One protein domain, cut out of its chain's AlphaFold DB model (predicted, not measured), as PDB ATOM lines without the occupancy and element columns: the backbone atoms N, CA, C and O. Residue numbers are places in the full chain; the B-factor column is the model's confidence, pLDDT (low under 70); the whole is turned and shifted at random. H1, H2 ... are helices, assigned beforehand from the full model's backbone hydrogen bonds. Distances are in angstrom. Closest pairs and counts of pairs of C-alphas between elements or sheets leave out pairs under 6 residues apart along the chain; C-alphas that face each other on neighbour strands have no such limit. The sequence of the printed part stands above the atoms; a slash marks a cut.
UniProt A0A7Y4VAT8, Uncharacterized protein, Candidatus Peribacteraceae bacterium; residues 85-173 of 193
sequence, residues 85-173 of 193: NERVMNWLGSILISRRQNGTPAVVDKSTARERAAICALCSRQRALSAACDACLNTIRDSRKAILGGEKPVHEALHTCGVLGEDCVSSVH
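This is residues 85 to 173 of the 193 residues of an uncharacterized protein of Candidatus Peribacteraceae bacterium (UniProt A0A7Y4VAT8). Helices H1 and H3 lie side by side on one side, H2 runs along the opposite side, and the loop of residues 148 to 167 with short H4 fills the space between. The printed part has 89 residues, with four named helices, H1 to H4 in order, and no named strand: all helix. It is compact, with radius of gyration of the C-alphas 12.4 A and spans of 33 by 32 by 21 A.

H1, residues 85 to 102, touches H3, residues 134 to 147, with residues 89 to 96 alone; the closest C-alphas, Leu 92 and Ser 143, are 6.6 A apart. They run the same way at a shallow tilt of 33 degrees, only just short of steep. H2, residues 110 to 121, is apart from both. H4, residues 168 to 171, only just touches H2 residues 117 to 120, with 3 pairs of C-alphas within 8 A, the closest Cys 120 and Cys 168 at 7.1 A. It only just touches H3 residues 144 to 147, also with 3 pairs, the closest Arg 144 and Ser 170 at 6.0 A. Every O i to N i+4 pair in H1, H2 and H3 is within hydrogen-bond range; H4 is too short for one.

H1 starts at C-alpha 85 (62.622, 7.833, 100.734) and measures 25.4 A, H2 15.9 A, H3 19.8 A; H4, 4.9 A, ends at C-alpha 171 (72.703, 13.405, 90.812).

The farthest C-alphas, Gln 101 and Ser 124, are 34.5 A apart. The printed part has no cut; links H2 to H3 and H3 to H4 are long. Residues 131 to 132 have pLDDT under 70.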
ATOM      1  N   ASN A  85      63.061   8.495 101.961       88.38
ATOM      2  CA  ASN A  85      62.622   7.833 100.734       88.38
ATOM      3  C   ASN A  85      61.660   8.715  99.926       88.38
ATOM      4  O   ASN A  85      61.828   8.857  98.719       88.38
ATOM      5  N   GLU A  86      60.675   9.334 100.575       87.88
ATOM      6  CA  GLU A  86      59.709  10.222  99.926       87.88
ATOM      7  C   GLU A  86      60.400  11.437  99.301       87.88
ATOM      8  O   GLU A  86      60.104  11.795  98.164       87.88
ATOM      9  N   ARG A  87      61.389  12.022  99.991       90.50
ATOM     10  CA  ARG A  87      62.187  13.133  99.444       90.50
ATOM     11  C   ARG A  87      62.910  12.733  98.157       90.50
ATOM     12  O   ARG A  87      62.839  13.465  97.174       90.50
ATOM     13  N   VAL A  88      63.518  11.545  98.142       93.19
ATOM     14  CA  VAL A  88      64.215  10.996  96.967       93.19
ATOM     15  C   VAL A  88      63.250  10.741  95.814       93.19
ATOM     16  O   VAL A  88      63.547  11.095  94.674       93.19
ATOM     17  N   MET A  89      62.077  10.178  96.099       92.00
ATOM     18  CA  MET A  89      61.047   9.931  95.088       92.00
ATOM     19  C   MET A  89      60.491  11.234  94.510       92.00
ATOM     20  O   MET A  89      60.362  11.355  93.293       92.00
ATOM     21  N   ASN A  90      60.227  12.228  95.359       91.19
ATOM     22  CA  ASN A  90      59.778  13.551  94.933       91.19
ATOM     23  C   ASN A  90      60.842  14.247  94.079       91.19
ATOM     24  O   ASN A  90      60.519  14.819  93.036       91.19
ATOM     25  N   TRP A  91      62.117  14.141  94.461       94.94
ATOM     26  CA  TRP A  91      63.221  14.666  93.670       94.94
ATOM     27  C   TRP A  91      63.304  13.990  92.293       94.94
ATOM     28  O   TRP A  91      63.274  14.686  91.279       94.94
ATOM     29  N   LEU A  92      63.297  12.651  92.223       95.50
ATOM     30  CA  LEU A  92      63.288  11.908  90.951       95.50
ATOM     31  C   LEU A  92      62.086  12.295  90.079       95.50
ATOM     32  O   LEU A  92      62.239  12.549  88.883       95.50
ATOM     33  N   GLY A  93      60.901  12.396  90.685       93.81
ATOM     34  CA  GLY A  93      59.686  12.854  90.021       93.81
ATOM     35  C   GLY A  93      59.847  14.251  89.422       93.81
ATOM     36  O   GLY A  93      59.497  14.456  88.261       93.81
ATOM     37  N   SER A  94      60.447  15.189  90.160       94.38
ATOM     38  CA  SER A  94      60.677  16.554  89.673       94.38
ATOM     39  C   SER A  94      61.613  16.601  88.457       94.38
ATOM     40  O   SER A  94      61.323  17.306  87.488       94.38
ATOM     41  N   ILE A  95      62.674  15.783  88.440       95.81
ATOM     42  CA  ILE A  95      63.589  15.671  87.295       95.81
ATOM     43  C   ILE A  95      62.865  15.076  86.082       95.81
ATOM     44  O   ILE A  95      63.019  15.570  84.966       95.81
ATOM     45  N   LEU A  96      62.037  14.046  86.280       94.31
ATOM     46  CA  LEU A  96      61.265  13.428  85.198       94.31
ATOM     47  C   LEU A  96      60.195  14.368  84.626       94.31
ATOM     48  O   LEU A  96      59.978  14.373  83.414       94.31
ATOM     49  N   ILE A  97      59.538  15.168  85.469       91.81
ATOM     50  CA  ILE A  97      58.583  16.196  85.032       91.81
ATOM     51  C   ILE A  97      59.310  17.277  84.235       91.81
ATOM     52  O   ILE A  97      58.904  17.558  83.108       91.81
ATOM     53  N   SER A  98      60.418  17.811  84.768       90.00
ATOM     54  CA  SER A  98      61.254  18.777  84.048       90.00
ATOM     55  C   SER A  98      61.700  18.209  82.705       90.00
ATOM     56  O   SER A  98      61.602  18.890  81.693       90.00
ATOM     57  N   ARG A  99      62.061  16.919  82.648       91.06
ATOM     58  CA  ARG A  99      62.423  16.267  81.390       91.06
ATOM     59  C   ARG A  99      61.310  16.289  80.348       91.06
ATOM     60  O   ARG A  99      61.571  16.506  79.168       91.06
ATOM     61  N   ARG A 100      60.072  16.025  80.766       91.00
ATOM     62  CA  ARG A 100      58.909  16.042  79.867       91.00
ATOM     63  C   ARG A 100      58.587  17.449  79.370       91.00
ATOM     64  O   ARG A 100      58.108  17.582  78.253       91.00
ATOM     65  N   GLN A 101      58.820  18.466  80.197       93.12
ATOM     66  CA  GLN A 101      58.478  19.858  79.893       93.12
ATOM     67  C   GLN A 101      59.585  20.589  79.122       93.12
ATOM     68  O   GLN A 101      59.295  21.318  78.181       93.12
ATOM     69  N   ASN A 102      60.842  20.363  79.501       93.19
ATOM     70  CA  ASN A 102      62.007  21.142  79.077       93.19
ATOM     71  C   ASN A 102      63.044  20.311  78.299       93.19
ATOM     72  O   ASN A 102      64.064  20.845  77.873       93.19
ATOM     73  N   GLY A 103      62.805  19.010  78.106       92.06
ATOM     74  CA  GLY A 103      63.755  18.093  77.476       92.06
ATOM     75  C   GLY A 103      64.752  17.476  78.461       92.06
ATOM     76  O   GLY A 103      64.722  17.728  79.661       92.06
ATOM     77  N   THR A 104      65.624  16.597  77.967       89.88
ATOM     78  CA  THR A 104      66.579  15.860  78.815       89.88
ATOM     79  C   THR A 104      67.463  16.822  79.624       89.88
ATOM     80  O   THR A 104      68.061  17.712  79.021       89.88
ATOM     81  N   PRO A 105      67.570  16.651  80.960       90.38
ATOM     82  CA  PRO A 105      68.453  17.468  81.784       90.38
ATOM     83  C   PRO A 105      69.889  17.432  81.263       90.38
ATOM     84  O   PRO A 105      70.354  16.386  80.805       90.38
ATOM     85  N   ALA A 106      70.595  18.558  81.368       94.19
ATOM     86  CA  ALA A 106      72.008  18.609  81.033       94.19
ATOM     87  C   ALA A 106      72.788  17.606  81.896       94.19
ATOM     88  O   ALA A 106      72.611  17.537  83.117       94.19
ATOM     89  N   VAL A 107      73.629  16.815  81.235       95.12
ATOM     90  CA  VAL A 107      74.521  15.850  81.875       95.12
ATOM     91  C   VAL A 107      75.953  16.348  81.779       95.12
ATOM     92  O   VAL A 107      76.353  16.914  80.763       95.12
ATOM     93  N   VAL A 108      76.725  16.132  82.836       96.38
ATOM     94  CA  VAL A 108      78.162  16.407  82.821       96.38
ATOM     95  C   VAL A 108      78.922  15.274  82.142       96.38
ATOM     96  O   VAL A 108      78.405  14.171  81.953       96.38
ATOM     97  N   ASP A 109      80.177  15.524  81.785       96.00
ATOM     98  CA  ASP A 109      81.037  14.484  81.239       96.00
ATOM     99  C   ASP A 109      81.363  13.394  82.284       96.00
ATOM    100  O   ASP A 109      81.253  13.573  83.503       96.00
ATOM    101  N   LYS A 110      81.817  12.233  81.798       95.31
ATOM    102  CA  LYS A 110      82.102  11.062  82.643       95.31
ATOM    103  C   LYS A 110      83.239  11.286  83.639       95.31
ATOM    104  O   LYS A 110      83.248  10.622  84.674       95.31
ATOM    105  N   SER A 111      84.200  12.161  83.342       96.75
ATOM    106  CA  SER A 111      85.276  12.496  84.278       96.75
ATOM    107  C   SER A 111      84.711  13.276  85.460       96.75
ATOM    108  O   SER A 111      84.891  12.860  86.604       96.75
ATOM    109  N   THR A 112      83.920  14.316  85.183       97.69
ATOM    110  CA  THR A 112      83.232  15.109  86.213       97.69
ATOM    111  C   THR A 112      82.297  14.244  87.064       97.69
ATOM    112  O   THR A 112      82.315  14.321  88.294       97.69
ATOM    113  N   ALA A 113      81.515  13.354  86.442       97.19
ATOM    114  CA  ALA A 113      80.636  12.443  87.175       97.19
ATOM    115  C   ALA A 113      81.411  11.502  88.118       97.19
ATOM    116  O   ALA A 113      80.965  11.249  89.239       97.19
ATOM    117  N   ARG A 114      82.584  10.998  87.703       96.88
ATOM    118  CA  ARG A 114      83.449  10.149  88.545       96.88
ATOM    119  C   ARG A 114      84.037  10.908  89.727       96.88
ATOM    120  O   ARG A 114      84.046  10.368  90.830       96.88
ATOM    121  N   GLU A 115      84.489  12.139  89.519       97.62
ATOM    122  CA  GLU A 115      85.000  12.987  90.600       97.62
ATOM    123  C   GLU A 115      83.911  13.249  91.650       97.62
ATOM    124  O   GLU A 115      84.097  12.988  92.843       97.62
ATOM    125  N   ARG A 116      82.716  13.654  91.202       98.06
ATOM    126  CA  ARG A 116      81.547  13.854  92.073       98.06
ATOM    127  C   ARG A 116      81.142  12.568  92.797       98.06
ATOM    128  O   ARG A 116      80.799  12.614  93.980       98.06
ATOM    129  N   ALA A 117      81.204  11.420  92.119       97.50
ATOM    130  CA  ALA A 117      80.931  10.116  92.715       97.50
ATOM    131  C   ALA A 117      81.947   9.747  93.803       97.50
ATOM    132  O   ALA A 117      81.535   9.282  94.863       97.50
ATOM    133  N   ALA A 118      83.241  10.004  93.590       96.44
ATOM    134  CA  ALA A 118      84.282   9.766  94.590       96.44
ATOM    135  C   ALA A 118      84.062  10.617  95.853       96.44
ATOM    136  O   ALA A 118      84.160  10.109  96.970       96.44
ATOM    137  N   ILE A 119      83.665  11.884  95.684       97.62
ATOM    138  CA  ILE A 119      83.273  12.760  96.798       97.62
ATOM    139  C   ILE A 119      82.062  12.181  97.542       97.62
ATOM    140  O   ILE A 119      82.067  12.100  98.771       97.62
ATOM    141  N   CYS A 120      81.022  11.766  96.810       97.62
ATOM    142  CA  CYS A 120      79.817  11.202  97.416       97.62
ATOM    143  C   CYS A 120      80.123   9.917  98.179       97.62
ATOM    144  O   CYS A 120      79.658   9.788  99.306       97.62
ATOM    145  N   ALA A 121      80.934   9.017  97.615       95.62
ATOM    146  CA  ALA A 121      81.282   7.722  98.199       95.62
ATOM    147  C   ALA A 121      81.867   7.839  99.616       95.62
ATOM    148  O   ALA A 121      81.578   7.002 100.466       95.62
ATOM    149  N   LEU A 122      82.623   8.907  99.891       95.19
ATOM    150  CA  LEU A 122      83.235   9.181 101.198       95.19
ATOM    151  C   LEU A 122      82.324   9.964 102.159       95.19
ATOM    152  O   LEU A 122      82.684  10.208 103.310       95.19
ATOM    153  N   CYS A 123      81.151  10.408 101.704       96.62
ATOM    154  CA  CYS A 123      80.281  11.286 102.473       96.62
ATOM    155  C   CYS A 123      79.507  10.524 103.560       96.62
ATOM    156  O   CYS A 123      78.658   9.682 103.267       96.62
ATOM    157  N   SER A 124      79.704  10.915 104.823       95.75
ATOM    158  CA  SER A 124      79.009  10.353 105.996       95.75
ATOM    159  C   SER A 124      77.503  10.646 106.041       95.75
ATOM    160  O   SER A 124      76.784  10.104 106.880       95.75
ATOM    161  N   ARG A 125      77.003  11.512 105.151       95.88
ATOM    162  CA  ARG A 125      75.573  11.830 105.020       95.88
ATOM    163  C   ARG A 125      74.835  10.909 104.051       95.88
ATOM    164  O   ARG A 125      73.617  11.045 103.928       95.88
ATOM    165  N   GLN A 126      75.527  10.002 103.361       95.25
ATOM    166  CA  GLN A 126      74.860   8.996 102.542       95.25
ATOM    167  C   GLN A 126      74.007   8.075 103.416       95.25
ATOM    168  O   GLN A 126      74.443   7.607 104.466       95.25
ATOM    169  N   ARG A 127      72.780   7.806 102.976       93.19
ATOM    170  CA  ARG A 127      71.860   6.885 103.642       93.19
ATOM    171  C   ARG A 127      71.325   5.881 102.642       93.19
ATOM    172  O   ARG A 127      70.843   6.259 101.569       93.19
ATOM    173  N   ALA A 128      71.388   4.607 103.010       90.62
ATOM    174  CA  ALA A 128      70.641   3.577 102.309       90.62
ATOM    175  C   ALA A 128      69.140   3.889 102.396       90.62
ATOM    176  O   ALA A 128      68.665   4.432 103.396       90.62
ATOM    177  N   LEU A 129      68.399   3.539 101.348       85.81
ATOM    178  CA  LEU A 129      66.942   3.613 101.366       85.81
ATOM    179  C   LEU A 129      66.427   2.633 102.422       85.81
ATOM    180  O   LEU A 129      66.608   1.422 102.298       85.81
ATOM    181  N   SER A 130      65.829   3.153 103.490       76.69
ATOM    182  CA  SER A 130      65.348   2.329 104.597       76.69
ATOM    183  C   SER A 130      64.082   1.591 104.181       76.69
ATOM    184  O   SER A 130      63.124   2.257 103.788       76.69
ATOM    185  N   ALA A 131      64.059   0.257 104.291       63.28
ATOM    186  CA  ALA A 131      62.856  -0.575 104.140       63.28
ATOM    187  C   ALA A 131      61.960  -0.181 102.943       63.28
ATOM    188  O   ALA A 131      60.736  -0.111 103.057       63.28
ATOM    189  N   ALA A 132      62.571   0.150 101.803       65.06
ATOM    190  CA  ALA A 132      61.822   0.495 100.608       65.06
ATOM    191  C   ALA A 132      61.150  -0.771 100.064       65.06
ATOM    192  O   ALA A 132      61.797  -1.803  99.905       65.06
ATOM    193  N   CYS A 133      59.851  -0.680  99.784       78.44
ATOM    194  CA  CYS A 133      59.112  -1.738  99.111       78.44
ATOM    195  C   CYS A 133      59.775  -2.094  97.765       78.44
ATOM    196  O   CYS A 133      60.369  -1.221  97.129       78.44
ATOM    197  N   ASP A 134      59.645  -3.329  97.275       83.56
ATOM    198  CA  ASP A 134      60.245  -3.719  95.983       83.56
ATOM    199  C   ASP A 134      59.781  -2.818  94.830       83.56
ATOM    200  O   ASP A 134      60.572  -2.429  93.970       83.56
ATOM    201  N   ALA A 135      58.513  -2.396  94.852       83.69
ATOM    202  CA  ALA A 135      57.978  -1.439  93.886       83.69
ATOM    203  C   ALA A 135      58.689  -0.074  93.955       83.69
ATOM    204  O   ALA A 135      58.961   0.542  92.926       83.69
ATOM    205  N   CYS A 136      59.050   0.377  95.154       83.50
ATOM    206  CA  CYS A 136      59.754   1.626  95.404       83.50
ATOM    207  C   CYS A 136      61.173   1.550  94.810       83.50
ATOM    208  O   CYS A 136      61.606   2.445  94.083       83.50
ATOM    209  N   LEU A 137      61.874   0.437  95.054       88.44
ATOM    210  CA  LEU A 137      63.207   0.181  94.505       88.44
ATOM    211  C   LEU A 137      63.193   0.074  92.977       88.44
ATOM    212  O   LEU A 137      64.057   0.653  92.317       88.44
ATOM    213  N   ASN A 138      62.208  -0.621  92.406       89.88
ATOM    214  CA  ASN A 138      62.040  -0.709  90.956       89.88
ATOM    215  C   ASN A 138      61.750   0.663  90.345       89.88
ATOM    216  O   ASN A 138      62.407   1.044  89.381       89.88
ATOM    217  N   THR A 139      60.886   1.463  90.973       91.31
ATOM    218  CA  THR A 139      60.604   2.833  90.514       91.31
ATOM    219  C   THR A 139      61.865   3.698  90.491       91.31
ATOM    220  O   THR A 139      62.084   4.443  89.536       91.31
ATOM    221  N   ILE A 140      62.732   3.588  91.502       92.62
ATOM    222  CA  ILE A 140      64.013   4.309  91.527       92.62
ATOM    223  C   ILE A 140      64.934   3.826  90.405       92.62
ATOM    224  O   ILE A 140      65.527   4.649  89.710       92.62
ATOM    225  N   ARG A 141      65.042   2.509  90.184       92.50
ATOM    226  CA  ARG A 141      65.846   1.938  89.088       92.50
ATOM    227  C   ARG A 141      65.361   2.415  87.719       92.50
ATOM    228  O   ARG A 141      66.178   2.852  86.910       92.50
ATOM    229  N   ASP A 142      64.054   2.395  87.490       94.12
ATOM    230  CA  ASP A 142      63.448   2.848  86.238       94.12
ATOM    231  C   ASP A 142      63.626   4.357  86.048       94.12
ATOM    232  O   ASP A 142      63.979   4.810  84.958       94.12
ATOM    233  N   SER A 143      63.484   5.135  87.124       94.44
ATOM    234  CA  SER A 143      63.733   6.579  87.110       94.44
ATOM    235  C   SER A 143      65.190   6.889  86.777       94.44
ATOM    236  O   SER A 143      65.445   7.717  85.905       94.44
ATOM    237  N   ARG A 144      66.154   6.181  87.384       94.62
ATOM    238  CA  ARG A 144      67.587   6.305  87.058       94.62
ATOM    239  C   ARG A 144      67.845   6.003  85.586       94.62
ATOM    240  O   ARG A 144      68.474   6.807  84.905       94.62
ATOM    241  N   LYS A 145      67.322   4.880  85.083       94.06
ATOM    242  CA  LYS A 145      67.457   4.484  83.674       94.06
ATOM    243  C   LYS A 145      66.881   5.551  82.746       94.06
ATOM    244  O   LYS A 145      67.508   5.893  81.749       94.06
ATOM    245  N   ALA A 146      65.713   6.095  83.078       93.69
ATOM    246  CA  ALA A 146      65.100   7.158  82.302       93.69
ATOM    247  C   ALA A 146      65.969   8.424  82.314       93.69
ATOM    248  O   ALA A 146      66.279   8.938  81.241       93.69
ATOM    249  N   ILE A 147      66.375   8.910  83.488       93.62
ATOM    250  CA  ILE A 147      67.167  10.139  83.657       93.62
ATOM    251  C   ILE A 147      68.507  10.045  82.920       93.62
ATOM    252  O   ILE A 147      68.868  10.972  82.204       93.62
ATOM    253  N   LEU A 148      69.205   8.914  83.043       92.19
ATOM    254  CA  LEU A 148      70.528   8.696  82.451       92.19
ATOM    255  C   LEU A 148      70.476   8.175  81.004       92.19
ATOM    256  O   LEU A 148      71.492   7.743  80.469       92.19
ATOM    257  N   GLY A 149      69.299   8.138  80.371       90.38
ATOM    258  CA  GLY A 149      69.162   7.657  78.991       90.38
ATOM    259  C   GLY A 149      69.571   6.191  78.787       90.38
ATOM    260  O   GLY A 149      69.948   5.804  77.688       90.38
ATOM    261  N   GLY A 150      69.507   5.370  79.837       88.31
ATOM    262  CA  GLY A 150      69.936   3.972  79.818       88.31
ATOM    263  C   GLY A 150      71.433   3.745  80.033       88.31
ATOM    264  O   GLY A 150      71.851   2.586  80.064       88.31
ATOM    265  N   GLU A 151      72.236   4.798  80.217       87.56
ATOM    266  CA  GLU A 151      73.649   4.637  80.554       87.56
ATOM    267  C   GLU A 151      73.840   4.003  81.938       87.56
ATOM    268  O   GLU A 151      73.076   4.235  82.880       87.56
ATOM    269  N   LYS A 152      74.897   3.192  82.065       89.12
ATOM    270  CA  LYS A 152      75.282   2.615  83.354       89.12
ATOM    271  C   LYS A 152      75.858   3.710  84.259       89.12
ATOM    272  O   LYS A 152      76.722   4.465  83.804       89.12
ATOM    273  N   PRO A 153      75.453   3.782  85.537       88.62
ATOM    274  CA  PRO A 153      76.053   4.719  86.473       88.62
ATOM    275  C   PRO A 153      77.557   4.478  86.632       88.62
ATOM    276  O   PRO A 153      78.014   3.338  86.627       88.62
ATOM    277  N   VAL A 154      78.327   5.547  86.849       89.38
ATOM    278  CA  VAL A 154      79.773   5.438  87.118       89.38
ATOM    279  C   VAL A 154      80.080   4.734  88.444       89.38
ATOM    280  O   VAL A 154      81.197   4.255  88.621       89.38
ATOM    281  N   HIS A 155      79.115   4.681  89.370       87.69
ATOM    282  CA  HIS A 155      79.283   4.060  90.679       87.69
ATOM    283  C   HIS A 155      77.939   3.562  91.241       87.69
ATOM    284  O   HIS A 155      77.127   4.345  91.731       87.69
ATOM    285  N   GLU A 156      77.690   2.253  91.174       81.69
ATOM    286  CA  GLU A 156      76.414   1.659  91.615       81.69
ATOM    287  C   GLU A 156      76.265   1.596  93.141       81.69
ATOM    288  O   GLU A 156      75.146   1.577  93.646       81.69
ATOM    289  N   ALA A 157      77.378   1.621  93.881       88.50
ATOM    290  CA  ALA A 157      77.369   1.551  95.342       88.50
ATOM    291  C   ALA A 157      77.054   2.893  96.034       88.50
ATOM    292  O   ALA A 157      77.145   2.985  97.254       88.50
ATOM    293  N   LEU A 158      76.707   3.947  95.281       94.88
ATOM    294  CA  LEU A 158      76.220   5.182  95.898       94.88
ATOM    295  C   LEU A 158      74.797   4.991  96.434       94.88
ATOM    296  O   LEU A 158      73.970   4.270  95.872       94.88
ATOM    297  N   HIS A 159      74.510   5.684  97.526       95.00
ATOM    298  CA  HIS A 159      73.207   5.694  98.172       95.00
ATOM    299  C   HIS A 159      72.513   7.047  97.980       95.00
ATOM    300  O   HIS A 159      72.814   7.785  97.049       95.00
ATOM    301  N   THR A 160      71.540   7.369  98.825       95.38
ATOM    302  CA  THR A 160      70.829   8.651  98.763       95.38
ATOM    303  C   THR A 160      71.496   9.681  99.664       95.38
ATOM    304  O   THR A 160      72.111   9.330 100.674       95.38
ATOM    305  N   CYS A 161      71.393  10.961  99.320       96.38
ATOM    306  CA  CYS A 161      71.881  12.040 100.169       96.38
ATOM    307  C   CYS A 161      70.875  12.292 101.296       96.38
ATOM    308  O   CYS A 161      69.771  12.764 101.040       96.38
ATOM    309  N   GLY A 162      71.251  12.032 102.551       93.31
ATOM    310  CA  GLY A 162      70.363  12.246 103.698       93.31
ATOM    311  C   GLY A 162      70.033  13.716 103.979       93.31
ATOM    312  O   GLY A 162      69.013  13.987 104.608       93.31
ATOM    313  N   VAL A 163      70.869  14.651 103.509       94.44
ATOM    314  CA  VAL A 163      70.654  16.101 103.665       94.44
ATOM    315  C   VAL A 163      69.730  16.619 102.569       94.44
ATOM    316  O   VAL A 163      68.651  17.115 102.873       94.44
ATOM    317  N   LEU A 164      70.093  16.424 101.295       95.25
ATOM    318  CA  LEU A 164      69.333  16.952 100.152       95.25
ATOM    319  C   LEU A 164      68.103  16.107  99.791       95.25
ATOM    320  O   LEU A 164      67.159  16.623  99.199       95.25
ATOM    321  N   GLY A 165      68.075  14.829 100.177       94.88
ATOM    322  CA  GLY A 165      67.022  13.904  99.762       94.88
ATOM    323  C   GLY A 165      67.094  13.583  98.271       94.88
ATOM    324  O   GLY A 165      66.064  13.471  97.624       94.88
ATOM    325  N   GLU A 166      68.301  13.473  97.720       96.19
ATOM    326  CA  GLU A 166      68.533  13.175  96.304       96.19
ATOM    327  C   GLU A 166      69.093  11.765  96.127       96.19
ATOM    328  O   GLU A 166      69.758  11.221  97.015       96.19
ATOM    329  N   ASP A 167      68.883  11.186  94.950       96.44
ATOM    330  CA  ASP A 167      69.551   9.950  94.564       96.44
ATOM    331  C   ASP A 167      70.986  10.241  94.092       96.44
ATOM    332  O   ASP A 167      71.178  10.786  92.999       96.44
ATOM    333  N   CYS A 168      72.013   9.881  94.878       97.44
ATOM    334  CA  CYS A 168      73.393  10.231  94.516       97.44
ATOM    335  C   CYS A 168      73.833   9.551  93.214       97.44
ATOM    336  O   CYS A 168      74.592  10.152  92.459       97.44
ATOM    337  N   VAL A 169      73.321   8.346  92.924       96.44
ATOM    338  CA  VAL A 169      73.626   7.601  91.691       96.44
ATOM    339  C   VAL A 169      73.256   8.408  90.448       96.44
ATOM    340  O   VAL A 169      74.052   8.448  89.515       96.44
ATOM    341  N   SER A 170      72.096   9.071  90.432       96.50
ATOM    342  CA  SER A 170      71.710   9.977  89.344       96.50
ATOM    343  C   SER A 170      72.338  11.366  89.463       96.50
ATOM    344  O   SER A 170      72.843  11.874  88.465       96.50
ATOM    345  N   SER A 171      72.334  11.985  90.650       97.44
ATOM    346  CA  SER A 171      72.703  13.405  90.812       97.44
ATOM    347  C   SER A 171      74.112  13.738  90.310       97.44
ATOM    348  O   SER A 171      74.313  14.801  89.733       97.44
ATOM    349  N   VAL A 172      75.079  12.825  90.466       97.81
ATOM    350  CA  VAL A 172      76.478  13.063  90.075       97.81
ATOM    351  C   VAL A 172      76.659  13.236  88.566       97.81
ATOM    352  O   VAL A 172      77.623  13.873  88.150       97.81
ATOM    353  N   HIS A 173      75.730  12.719  87.754       97.38
ATOM    354  CA  HIS A 173      75.749  12.856  86.292       97.38
ATOM    355  C   HIS A 173      75.035  14.106  85.796       97.38
ATOM    356  O   HIS A 173      75.189  14.458  84.633       97.38
TER     357      HIS A 173